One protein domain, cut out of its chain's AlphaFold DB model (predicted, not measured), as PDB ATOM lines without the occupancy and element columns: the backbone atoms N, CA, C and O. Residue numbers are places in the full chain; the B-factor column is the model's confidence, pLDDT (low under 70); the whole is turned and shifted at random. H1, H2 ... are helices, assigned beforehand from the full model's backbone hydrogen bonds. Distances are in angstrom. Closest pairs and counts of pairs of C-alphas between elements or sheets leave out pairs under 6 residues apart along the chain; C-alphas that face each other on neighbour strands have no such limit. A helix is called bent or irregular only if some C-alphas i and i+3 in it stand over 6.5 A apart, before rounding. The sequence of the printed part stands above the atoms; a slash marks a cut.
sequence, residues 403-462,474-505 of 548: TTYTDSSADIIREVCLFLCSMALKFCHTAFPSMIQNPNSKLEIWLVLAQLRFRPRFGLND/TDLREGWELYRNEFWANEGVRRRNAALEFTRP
ATOM      1  N   THR A 403     112.396 152.439  76.118       77.50
ATOM      2  CA  THR A 403     111.059 151.848  75.999       77.50
ATOM      3  C   THR A 403     110.038 152.941  75.682       77.50
ATOM      4  O   THR A 403     110.180 154.078  76.145       77.50
ATOM      5  N   THR A 404     109.010 152.616  74.900       84.94
ATOM      6  CA  THR A 404     107.864 153.510  74.684       84.94
ATOM      7  C   THR A 404     107.030 153.577  75.967       84.94
ATOM      8  O   THR A 404     107.072 152.662  76.791       84.94
ATOM      9  N   TYR A 405     106.232 154.631  76.159       80.56
ATOM     10  CA  TYR A 405     105.319 154.709  77.309       80.56
ATOM     11  C   TYR A 405     104.315 153.542  77.345       80.56
ATOM     12  O   TYR A 405     104.008 153.043  78.425       80.56
ATOM     13  N   THR A 406     103.883 153.057  76.177       85.00
ATOM     14  CA  THR A 406     103.055 151.851  75.997       85.00
ATOM     15  C   THR A 406     103.777 150.564  76.410       85.00
ATOM     16  O   THR A 406     103.212 149.750  77.134       85.00
ATOM     17  N   ASP A 407     105.042 150.389  76.014       81.81
ATOM     18  CA  ASP A 407     105.862 149.253  76.458       81.81
ATOM     19  C   ASP A 407     106.049 149.283  77.979       81.81
ATOM     20  O   ASP A 407     105.915 148.266  78.657       81.81
ATOM     21  N   SER A 408     106.318 150.475  78.525       80.81
ATOM     22  CA  SER A 408     106.543 150.675  79.954       80.81
ATOM     23  C   SER A 408     105.284 150.442  80.791       80.81
ATOM     24  O   SER A 408     105.410 149.936  81.902       80.81
ATOM     25  N   SER A 409     104.088 150.792  80.304       81.19
ATOM     26  CA  SER A 409     102.839 150.474  81.009       81.19
ATOM     27  C   SER A 409     102.514 148.983  80.910       81.19
ATOM     28  O   SER A 409     102.175 148.376  81.923       81.19
ATOM     29  N   ALA A 410     102.720 148.357  79.747       84.44
ATOM     30  CA  ALA A 410     102.557 146.915  79.576       84.44
ATOM     31  C   ALA A 410     103.522 146.100  80.462       84.44
ATOM     32  O   ALA A 410     103.132 145.064  81.000       84.44
ATOM     33  N   ASP A 411     104.757 146.564  80.661       82.06
ATOM     34  CA  ASP A 411     105.712 145.930  81.575       82.06
ATOM     35  C   ASP A 411     105.372 146.152  83.053       82.06
ATOM     36  O   ASP A 411     105.530 145.221  83.840       82.06
ATOM     37  N   ILE A 412     104.834 147.316  83.439       82.75
ATOM     38  CA  ILE A 412     104.296 147.533  84.795       82.75
ATOM     39  C   ILE A 412     103.102 146.603  85.050       82.75
ATOM     40  O   ILE A 412     103.040 145.966  86.098       82.75
ATOM     41  N   ILE A 413     102.190 146.459  84.081       86.38
ATOM     42  CA  ILE A 413     101.059 145.522  84.167       86.38
ATOM     43  C   ILE A 413     101.573 144.083  84.329       86.38
ATOM     44  O   ILE A 413     101.103 143.371  85.210       86.38
ATOM     45  N   ARG A 414     102.591 143.662  83.564       86.00
ATOM     46  CA  ARG A 414     103.241 142.346  83.735       86.00
ATOM     47  C   ARG A 414     103.892 142.183  85.110       86.00
ATOM     48  O   ARG A 414     103.722 141.135  85.722       86.00
ATOM     49  N   GLU A 415     104.593 143.199  85.613       83.69
ATOM     50  CA  GLU A 415     105.228 143.180  86.938       83.69
ATOM     51  C   GLU A 415     104.178 143.042  88.062       83.69
ATOM     52  O   GLU A 415     104.361 142.234  88.975       83.69
ATOM     53  N   VAL A 416     103.029 143.720  87.943       84.75
ATOM     54  CA  VAL A 416     101.884 143.601  88.868       84.75
ATOM     55  C   VAL A 416     101.169 142.249  88.738       84.75
ATOM     56  O   VAL A 416     100.906 141.605  89.752       84.75
ATOM     57  N   CYS A 417     100.899 141.761  87.523       86.75
ATOM     58  CA  CYS A 417     100.293 140.442  87.308       86.75
ATOM     59  C   CYS A 417     101.196 139.310  87.819       86.75
ATOM     60  O   CYS A 417     100.709 138.385  88.462       86.75
ATOM     61  N   LEU A 418     102.515 139.389  87.606       87.31
ATOM     62  CA  LEU A 418     103.472 138.426  88.153       87.31
ATOM     63  C   LEU A 418     103.532 138.493  89.683       87.31
ATOM     64  O   LEU A 418     103.595 137.444  90.326       87.31
ATOM     65  N   PHE A 419     103.481 139.692  90.274       85.38
ATOM     66  CA  PHE A 419     103.373 139.846  91.724       85.38
ATOM     67  C   PHE A 419     102.102 139.170  92.252       85.38
ATOM     68  O   PHE A 419     102.197 138.328  93.143       85.38
ATOM     69  N   LEU A 420     100.939 139.437  91.648       86.56
ATOM     70  CA  LEU A 420      99.661 138.836  92.036       86.56
ATOM     71  C   LEU A 420      99.667 137.304  91.879       86.56
ATOM     72  O   LEU A 420      99.343 136.596  92.829       86.56
ATOM     73  N   CYS A 421     100.123 136.771  90.740       86.12
ATOM     74  CA  CYS A 421     100.259 135.326  90.522       86.12
ATOM     75  C   CYS A 421     101.299 134.669  91.447       86.12
ATOM     76  O   CYS A 421     101.214 133.469  91.706       86.12
ATOM     77  N   SER A 422     102.294 135.408  91.952       86.38
ATOM     78  CA  SER A 422     103.241 134.883  92.943       86.38
ATOM     79  C   SER A 422     102.699 134.951  94.368       86.38
ATOM     80  O   SER A 422     102.913 134.011  95.129       86.38
ATOM     81  N   MET A 423     101.956 136.001  94.727       84.31
ATOM     82  CA  MET A 423     101.244 136.080  96.005       84.31
ATOM     83  C   MET A 423     100.168 134.994  96.097       84.31
ATOM     84  O   MET A 423     100.104 134.302  97.109       84.31
ATOM     85  N   ALA A 424      99.415 134.762  95.018       84.94
ATOM     86  CA  ALA A 424      98.475 133.650  94.912       84.94
ATOM     87  C   ALA A 424      99.178 132.289  95.060       84.94
ATOM     88  O   ALA A 424      98.744 131.481  95.872       84.94
ATOM     89  N   LEU A 425     100.303 132.045  94.368       84.25
ATOM     90  CA  LEU A 425     101.029 130.772  94.508       84.25
ATOM     91  C   LEU A 425     101.593 130.574  95.925       84.25
ATOM     92  O   LEU A 425     101.494 129.479  96.469       84.25
ATOM     93  N   LYS A 426     102.138 131.627  96.547       83.56
ATOM     94  CA  LYS A 426     102.612 131.583  97.939       83.56
ATOM     95  C   LYS A 426     101.464 131.267  98.897       83.56
ATOM     96  O   LYS A 426     101.600 130.346  99.690       83.56
ATOM     97  N   PHE A 427     100.327 131.952  98.770       84.44
ATOM     98  CA  PHE A 427      99.122 131.673  99.554       84.44
ATOM     99  C   PHE A 427      98.636 130.228  99.364       84.44
ATOM    100  O   PHE A 427      98.395 129.527 100.342       84.44
ATOM    101  N   CYS A 428      98.589 129.739  98.121       81.88
ATOM    102  CA  CYS A 428      98.265 128.351  97.797       81.88
ATOM    103  C   CYS A 428      99.233 127.341  98.442       81.88
ATOM    104  O   CYS A 428      98.774 126.325  98.956       81.88
ATOM    105  N   HIS A 429     100.541 127.614  98.460       84.69
ATOM    106  CA  HIS A 429     101.541 126.761  99.118       84.69
ATOM    107  C   HIS A 429     101.469 126.830 100.653       84.69
ATOM    108  O   HIS A 429     101.731 125.831 101.317       84.69
ATOM    109  N   THR A 430     101.103 127.981 101.228       83.88
ATOM    110  CA  THR A 430     100.889 128.142 102.676       83.88
ATOM    111  C   THR A 430      99.612 127.440 103.145       83.88
ATOM    112  O   THR A 430      99.627 126.809 104.196       83.88
ATOM    113  N   ALA A 431      98.525 127.512 102.370       82.44
ATOM    114  CA  ALA A 431      97.268 126.831 102.676       82.44
ATOM    115  C   ALA A 431      97.346 125.310 102.439       82.44
ATOM    116  O   ALA A 431      96.772 124.534 103.199       82.44
ATOM    117  N   PHE A 432      98.070 124.881 101.400       75.75
ATOM    118  CA  PHE A 432      98.211 123.478 101.015       75.75
ATOM    119  C   PHE A 432      99.680 123.156 100.678       75.75
ATOM    120  O   PHE A 432     100.051 123.142  99.501       75.75
ATOM    121  N   PRO A 433     100.535 122.840 101.672       74.94
ATOM    122  CA  PRO A 433     101.934 122.473 101.417       74.94
ATOM    123  C   PRO A 433     102.051 121.227 100.526       74.94
ATOM    124  O   PRO A 433     102.974 121.120  99.720       74.94
ATOM    125  N   SER A 434     101.058 120.334 100.576       70.88
ATOM    126  CA  SER A 434     100.923 119.162  99.703       70.88
ATOM    127  C   SER A 434     100.776 119.489  98.210       70.88
ATOM    128  O   SER A 434     100.825 118.569  97.400       70.88
ATOM    129  N   MET A 435     100.588 120.759  97.825       67.50
ATOM    130  CA  MET A 435     100.525 121.192  96.425       67.50
ATOM    131  C   MET A 435     101.903 121.517  95.826       67.50
ATOM    132  O   MET A 435     102.013 121.543  94.611       67.50
ATOM    133  N   ILE A 436     102.964 121.700  96.620       71.88
ATOM    134  CA  ILE A 436     104.275 122.166  96.126       71.88
ATOM    135  C   ILE A 436     104.902 121.177  95.116       71.88
ATOM    136  O   ILE A 436     105.184 120.032  95.462       71.88
ATOM    137  N   GLN A 437     105.191 121.643  93.896       71.12
ATOM    138  CA  GLN A 437     105.849 120.924  92.789       71.12
ATOM    139  C   GLN A 437     105.141 119.633  92.346       71.12
ATOM    140  O   GLN A 437     105.785 118.647  91.971       71.12
ATOM    141  N   ASN A 438     103.809 119.624  92.353       71.75
ATOM    142  CA  ASN A 438     103.031 118.463  91.943       71.75
ATOM    143  C   ASN A 438     102.781 118.460  90.417       71.75
ATOM    144  O   ASN A 438     102.333 119.447  89.844       71.75
ATOM    145  N   PRO A 439     102.978 117.329  89.713       71.50
ATOM    146  CA  PRO A 439     102.620 117.222  88.294       71.50
ATOM    147  C   PRO A 439     101.103 117.061  88.063       71.50
ATOM    148  O   PRO A 439     100.648 117.091  86.922       71.50
ATOM    149  N   ASN A 440     100.317 116.879  89.130       68.50
ATOM    150  CA  ASN A 440      98.876 116.594  89.073       68.50
ATOM    151  C   ASN A 440      98.002 117.834  89.370       68.50
ATOM    152  O   ASN A 440      96.811 117.862  89.054       68.50
ATOM    153  N   SER A 441      98.578 118.871  89.979       75.50
ATOM    154  CA  SER A 441      97.927 120.122  90.379       75.50
ATOM    155  C   SER A 441      97.720 121.035  89.164       75.50
ATOM    156  O   SER A 441      98.508 121.939  88.898       75.50
ATOM    157  N   LYS A 442      96.606 120.853  88.434       80.06
ATOM    158  CA  LYS A 442      96.222 121.731  87.302       80.06
ATOM    159  C   LYS A 442      96.318 123.228  87.645       80.06
ATOM    160  O   LYS A 442      96.739 124.013  86.801       80.06
ATOM    161  N   LEU A 443      95.970 123.605  88.881       77.81
ATOM    162  CA  LEU A 443      96.099 124.975  89.390       77.81
ATOM    163  C   LEU A 443      97.559 125.427  89.514       77.81
ATOM    164  O   LEU A 443      97.882 126.508  89.044       77.81
ATOM    165  N   GLU A 444      98.458 124.620  90.080       79.50
ATOM    166  CA  GLU A 444      99.880 124.978  90.177       79.50
ATOM    167  C   GLU A 444     100.507 125.119  88.786       79.50
ATOM    168  O   GLU A 444     101.164 126.118  88.504       79.50
ATOM    169  N   ILE A 445     100.243 124.164  87.888       81.31
ATOM    170  CA  ILE A 445     100.717 124.209  86.499       81.31
ATOM    171  C   ILE A 445     100.209 125.482  85.808       81.31
ATOM    172  O   ILE A 445     100.986 126.162  85.137       81.31
ATOM    173  N   TRP A 446      98.942 125.855  86.013       83.81
ATOM    174  CA  TRP A 446      98.378 127.102  85.490       83.81
ATOM    175  C   TRP A 446      99.020 128.349  86.119       83.81
ATOM    176  O   TRP A 446      99.411 129.251  85.381       83.81
ATOM    177  N   LEU A 447      99.209 128.401  87.444       82.50
ATOM    178  CA  LEU A 447      99.850 129.535  88.124       82.50
ATOM    179  C   LEU A 447     101.325 129.695  87.717       82.50
ATOM    180  O   LEU A 447     101.770 130.821  87.493       82.50
ATOM    181  N   VAL A 448     102.086 128.607  87.574       81.69
ATOM    182  CA  VAL A 448     103.482 128.663  87.107       81.69
ATOM    183  C   VAL A 448     103.544 129.047  85.626       81.69
ATOM    184  O   VAL A 448     104.357 129.893  85.248       81.69
ATOM    185  N   LEU A 449     102.651 128.522  84.781       83.06
ATOM    186  CA  LEU A 449     102.557 128.927  83.376       83.06
ATOM    187  C   LEU A 449     102.157 130.407  83.231       83.06
ATOM    188  O   LEU A 449     102.720 131.112  82.391       83.06
ATOM    189  N   ALA A 450     101.273 130.916  84.093       82.06
ATOM    190  CA  ALA A 450     100.935 132.334  84.188       82.06
ATOM    191  C   ALA A 450     102.147 133.177  84.629       82.06
ATOM    192  O   ALA A 450     102.504 134.139  83.948       82.06
ATOM    193  N   GLN A 451     102.870 132.778  85.682       84.12
ATOM    194  CA  GLN A 451     104.127 133.424  86.100       84.12
ATOM    195  C   GLN A 451     105.212 133.413  85.010       84.12
ATOM    196  O   GLN A 451     106.117 134.250  85.034       84.12
ATOM    197  N   LEU A 452     105.150 132.479  84.056       79.69
ATOM    198  CA  LEU A 452     106.040 132.425  82.894       79.69
ATOM    199  C   LEU A 452     105.576 133.318  81.735       79.69
ATOM    200  O   LEU A 452     106.425 133.818  81.000       79.69
ATOM    201  N   ARG A 453     104.268 133.560  81.592       78.69
ATOM    202  CA  ARG A 453     103.685 134.506  80.621       78.69
ATOM    203  C   ARG A 453     103.808 135.966  81.073       78.69
ATOM    204  O   ARG A 453     104.079 136.827  80.242       78.69
ATOM    205  N   PHE A 454     103.682 136.239  82.373       75.19
ATOM    206  CA  PHE A 454     103.841 137.580  82.959       75.19
ATOM    207  C   PHE A 454     105.290 137.926  83.346       75.19
ATOM    208  O   PHE A 454     105.550 138.997  83.887       75.19
ATOM    209  N   ARG A 455     106.259 137.048  83.063       74.12
ATOM    210  CA  ARG A 455     107.678 137.304  83.337       74.12
ATOM    211  C   ARG A 455     108.203 138.449  82.453       74.12
ATOM    212  O   ARG A 455     108.106 138.330  81.230       74.12
ATOM    213  N   PRO A 456     108.794 139.522  83.019       69.25
ATOM    214  CA  PRO A 456     109.418 140.582  82.228       69.25
ATOM    215  C   PRO A 456     110.485 140.045  81.262       69.25
ATOM    216  O   PRO A 456     111.138 139.033  81.536       69.25
ATOM    217  N   ARG A 457     110.686 140.737  80.131       65.38
ATOM    218  CA  ARG A 457     111.703 140.377  79.129       65.38
ATOM    219  C   ARG A 457     113.113 140.585  79.703       65.38
ATOM    220  O   ARG A 457     113.646 141.693  79.709       65.38
ATOM    221  N   PHE A 458     113.711 139.500  80.193       59.53
ATOM    222  CA  PHE A 458     115.085 139.484  80.698       59.53
ATOM    223  C   PHE A 458     116.094 139.938  79.631       59.53
ATOM    224  O   PHE A 458     115.946 139.622  78.453       59.53
ATOM    225  N   GLY A 459     117.120 140.678  80.059       59.28
ATOM    226  CA  GLY A 459     118.250 141.115  79.228       59.28
ATOM    227  C   GLY A 459     117.971 142.261  78.246       59.28
ATOM    228  O   GLY A 459     118.903 142.973  77.891       59.28
ATOM    229  N   LEU A 460     116.719 142.483  77.825       60.69
ATOM    230  CA  LEU A 460     116.428 143.316  76.648       60.69
ATOM    231  C   LEU A 460     115.845 144.713  76.936       60.69
ATOM    232  O   LEU A 460     115.953 145.592  76.087       60.69
ATOM    233  N   ASN A 461     115.231 144.950  78.101       62.94
ATOM    234  CA  ASN A 461     114.401 146.154  78.298       62.94
ATOM    235  C   ASN A 461     115.121 147.328  78.993       62.94
ATOM    236  O   ASN A 461     114.617 148.451  78.990       62.94
ATOM    237  N   ASP A 462     116.297 147.094  79.581       73.00
ATOM    238  CA  ASP A 462     116.920 148.040  80.514       73.00
ATOM    239  C   ASP A 462     118.124 148.790  79.939       73.00
ATOM    240  O   ASP A 462     118.137 150.026  79.889       73.00
ATOM    241  N   THR A 474     133.001 146.147  61.411       88.50
ATOM    242  CA  THR A 474     131.597 145.816  61.112       88.50
ATOM    243  C   THR A 474     131.269 144.388  61.533       88.50
ATOM    244  O   THR A 474     130.405 144.167  62.374       88.50
ATOM    245  N   ASP A 475     132.067 143.436  61.071       86.62
ATOM    246  CA  ASP A 475     131.792 142.006  61.168       86.62
ATOM    247  C   ASP A 475     131.858 141.523  62.628       86.62
ATOM    248  O   ASP A 475     131.067 140.688  63.066       86.62
ATOM    249  N   LEU A 476     132.769 142.095  63.429       88.12
ATOM    250  CA  LEU A 476     132.895 141.788  64.856       88.12
ATOM    251  C   LEU A 476     131.753 142.413  65.673       88.12
ATOM    252  O   LEU A 476     131.287 141.814  66.642       88.12
ATOM    253  N   ARG A 477     131.265 143.593  65.271       89.88
ATOM    254  CA  ARG A 477     130.076 144.242  65.848       89.88
ATOM    255  C   ARG A 477     128.803 143.463  65.536       89.88
ATOM    256  O   ARG A 477     127.998 143.258  66.438       89.88
ATOM    257  N   GLU A 478     128.628 143.035  64.294       90.25
ATOM    258  CA  GLU A 478     127.477 142.246  63.851       90.25
ATOM    259  C   GLU A 478     127.499 140.848  64.477       90.25
ATOM    260  O   GLU A 478     126.485 140.403  65.011       90.25
ATOM    261  N   GLY A 479     128.673 140.212  64.547       89.88
ATOM    262  CA  GLY A 479     128.868 138.962  65.278       89.88
ATOM    263  C   GLY A 479     128.574 139.085  66.777       89.88
ATOM    264  O   GLY A 479     127.922 138.207  67.334       89.88
ATOM    265  N   TRP A 480     128.976 140.185  67.429       90.88
ATOM    266  CA  TRP A 480     128.602 140.463  68.823       90.88
ATOM    267  C   TRP A 480     127.088 140.629  68.982       90.88
ATOM    268  O   TRP A 480     126.488 140.021  69.867       90.88
ATOM    269  N   GLU A 481     126.462 141.448  68.134       90.25
ATOM    270  CA  GLU A 481     125.025 141.711  68.187       90.25
ATOM    271  C   GLU A 481     124.211 140.427  67.980       90.25
ATOM    272  O   GLU A 481     123.273 140.183  68.744       90.25
ATOM    273  N   LEU A 482     124.590 139.584  67.012       90.50
ATOM    274  CA  LEU A 482     123.907 138.322  66.733       90.50
ATOM    275  C   LEU A 482     124.156 137.285  67.843       90.50
ATOM    276  O   LEU A 482     123.180 136.753  68.367       90.50
ATOM    277  N   TYR A 483     125.401 137.099  68.303       90.50
ATOM    278  CA  TYR A 483     125.729 136.214  69.434       90.50
ATOM    279  C   TYR A 483     124.983 136.599  70.717       90.50
ATOM    280  O   TYR A 483     124.442 135.743  71.414       90.50
ATOM    281  N   ARG A 484     124.922 137.898  71.042       89.69
ATOM    282  CA  ARG A 484     124.215 138.382  72.234       89.69
ATOM    283  C   ARG A 484     122.704 138.151  72.108       89.69
ATOM    284  O   ARG A 484     122.070 137.731  73.074       89.69
ATOM    285  N   ASN A 485     122.116 138.395  70.934       89.00
ATOM    286  CA  ASN A 485     120.690 138.144  70.694       89.00
ATOM    287  C   ASN A 485     120.353 136.642  70.776       89.00
ATOM    288  O   ASN A 485     119.385 136.266  71.437       89.00
ATOM    289  N   GLU A 486     121.184 135.793  70.165       90.06
ATOM    290  CA  GLU A 486     121.110 134.329  70.226       90.06
ATOM    291  C   GLU A 486     121.195 133.828  71.678       90.06
ATOM    292  O   GLU A 486     120.345 133.054  72.126       90.06
ATOM    293  N   PHE A 487     122.167 134.327  72.453       89.56
ATOM    294  CA  PHE A 487     122.318 133.978  73.863       89.56
ATOM    295  C   PHE A 487     121.075 134.340  74.681       89.56
ATOM    296  O   PHE A 487     120.552 133.484  75.393       89.56
ATOM    297  N   TRP A 488     120.564 135.574  74.581       85.88
ATOM    298  CA  TRP A 488     119.394 135.992  75.363       85.88
ATOM    299  C   TRP A 488     118.115 135.240  74.966       85.88
ATOM    300  O   TRP A 488     117.303 134.926  75.841       85.88
ATOM    301  N   ALA A 489     117.950 134.879  73.689       85.88
ATOM    302  CA  ALA A 489     116.857 134.016  73.245       85.88
ATOM    303  C   ALA A 489     116.956 132.612  73.873       85.88
ATOM    304  O   ALA A 489     115.999 132.139  74.497       85.88
ATOM    305  N   ASN A 490     118.130 131.979  73.786       88.38
ATOM    306  CA  ASN A 490     118.385 130.640  74.322       88.38
ATOM    307  C   ASN A 490     118.306 130.595  75.859       88.38
ATOM    308  O   ASN A 490     117.693 129.690  76.427       88.38
ATOM    309  N   GLU A 491     118.831 131.604  76.551       85.81
ATOM    310  CA  GLU A 491     118.723 131.749  78.005       85.81
ATOM    311  C   GLU A 491     117.269 132.006  78.438       85.81
ATOM    312  O   GLU A 491     116.792 131.438  79.426       85.81
ATOM    313  N   GLY A 492     116.514 132.782  77.654       83.19
ATOM    314  CA  GLY A 492     115.074 132.975  77.829       83.19
ATOM    315  C   GLY A 492     114.255 131.695  77.619       83.19
ATOM    316  O   GLY A 492     113.233 131.510  78.279       83.19
ATOM    317  N   VAL A 493     114.687 130.781  76.743       85.44
ATOM    318  CA  VAL A 493     114.134 129.415  76.635       85.44
ATOM    319  C   VAL A 493     114.529 128.579  77.857       85.44
ATOM    320  O   VAL A 493     113.658 127.985  78.496       85.44
ATOM    321  N   ARG A 494     115.810 128.575  78.250       86.81
ATOM    322  CA  ARG A 494     116.331 127.784  79.379       86.81
ATOM    323  C   ARG A 494     115.639 128.127  80.702       86.81
ATOM    324  O   ARG A 494     115.163 127.223  81.387       86.81
ATOM    325  N   ARG A 495     115.487 129.419  81.021       81.38
ATOM    326  CA  ARG A 495     114.792 129.914  82.233       81.38
ATOM    327  C   ARG A 495     113.284 129.617  82.248       81.38
ATOM    328  O   ARG A 495     112.683 129.652  83.323       81.38
ATOM    329  N   ARG A 496     112.665 129.332  81.093       83.19
ATOM    330  CA  ARG A 496     111.274 128.846  81.005       83.19
ATOM    331  C   ARG A 496     111.190 127.328  81.150       83.19
ATOM    332  O   ARG A 496     110.364 126.848  81.915       83.19
ATOM    333  N   ASN A 497     112.079 126.590  80.489       85.88
ATOM    334  CA  ASN A 497     112.129 125.129  80.567       85.88
ATOM    335  C   ASN A 497     112.440 124.619  81.982       85.88
ATOM    336  O   ASN A 497     111.771 123.696  82.433       85.88
ATOM    337  N   ALA A 498     113.386 125.241  82.696       85.12
ATOM    338  CA  ALA A 498     113.713 124.876  84.080       85.12
ATOM    339  C   ALA A 498     112.535 125.112  85.047       85.12
ATOM    340  O   ALA A 498     112.277 124.314  85.940       85.12
ATOM    341  N   ALA A 499     111.754 126.177  84.834       81.69
ATOM    342  CA  ALA A 499     110.562 126.456  85.636       81.69
ATOM    343  C   ALA A 499     109.398 125.475  85.379       81.69
ATOM    344  O   ALA A 499     108.472 125.422  86.179       81.69
ATOM    345  N   LEU A 500     109.447 124.702  84.289       83.44
ATOM    346  CA  LEU A 500     108.500 123.631  83.960       83.44
ATOM    347  C   LEU A 500     109.121 122.235  84.145       83.44
ATOM    348  O   LEU A 500     108.577 121.246  83.662       83.44
ATOM    349  N   GLU A 501     110.270 122.116  84.817       84.06
ATOM    350  CA  GLU A 501     110.951 120.825  84.963       84.06
ATOM    351  C   GLU A 501     110.126 119.828  85.794       84.06
ATOM    352  O   GLU A 501     110.042 118.657  85.432       84.06
ATOM    353  N   PHE A 502     109.421 120.305  86.827       80.62
ATOM    354  CA  PHE A 502     108.529 119.485  87.655       80.62
ATOM    355  C   PHE A 502     107.308 118.929  86.898       80.62
ATOM    356  O   PHE A 502     106.792 117.877  87.269       80.62
ATOM    357  N   THR A 503     106.864 119.587  85.816       79.88
ATOM    358  CA  THR A 503     105.729 119.116  85.000       79.88
ATOM    359  C   THR A 503     106.144 118.067  83.970       79.88
ATOM    360  O   THR A 503     105.288 117.512  83.282       79.88
ATOM    361  N   ARG A 504     107.448 117.808  83.798       81.12
ATOM    362  CA  ARG A 504     107.937 116.788  82.866       81.12
ATOM    363  C   ARG A 504     107.876 115.416  83.544       81.12
ATOM    364  O   ARG A 504     108.418 115.266  84.641       81.12
ATOM    365  N   PRO A 505     107.286 114.386  82.910       74.75
ATOM    366  CA  PRO A 505     107.326 113.040  83.463       74.75
ATOM    367  C   PRO A 505     108.788 112.596  83.586       74.75
ATOM    368  O   PRO A 505     109.536 112.613  82.605       74.75
TER     369      PRO A 505
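What this domain is: This is residues 403 to 462 and 474 to 505 of the 548 residues of the protein "Spo7-domain-containing protein" of Metschnikowia bicuspidata (UniProt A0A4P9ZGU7). Three helices lie in a loose, flat layer: H1 and the shorter H2 make a helical hairpin, and the last part of H3 packs on H2 from the side away from H1. The first part of H3, residues 474 to 483, sticks out alone and adds to the length of the whole. The printed part has 92 residues with three named helices, H1, H2 and H3 in chain order, and no named strand; its class is all helix. It is loose, with a radius of gyration of the C-alphas of 16.9 A, and spans 56 by 36 by 15 A.

How they stand to each other: H1, residues 405 to 431, touches H2, residues 442 to 453, with its residues 418 to 425 alone; the closest C-alphas are those of Leu 418 and Gln 451, 5.4 A apart. These two helices form a hairpin, running opposite ways at a shallow tilt of 26 degrees. H3, residues 474 to 503, touches H2 with its residues 496 to 503 alone, and the closest C-alphas, those of Leu 452 and Arg 496, are 6.6 A apart. H2 and H3 run opposite ways at a shallow tilt of 14 degrees, with the line of H3 a rough one. H1 and H3 are apart. In H1 and H2 every O i to N i+4 pair is within hydrogen-bond range; in H3 it is 22 of 26.

Where its parts are: H1 begins at C-alpha 405 (105.319, 154.709, 77.309) and is 38.5 A long from first to last C-alpha. H2 measures 16.2 A. H3 runs 44.2 A from C-alpha 474 (131.597, 145.816, 61.112) to C-alpha 503 (105.729, 119.116, 85.000), and is irregular, with C-alphas 499 and 502 being 7.5 A apart.

The domain as a whole: The two C-alphas farthest apart, those of Ala 431 and Thr 474, are 57.2 A apart. Residues 463 to 473 are cut out, and C-alphas 462 and 474 are 24.4 A apart across the cut. The link from H1 to H2 is short, with 10 residues. The mean pLDDT of the printed part is 81.3; residues 435, 440 and 456 to 461 are under 70.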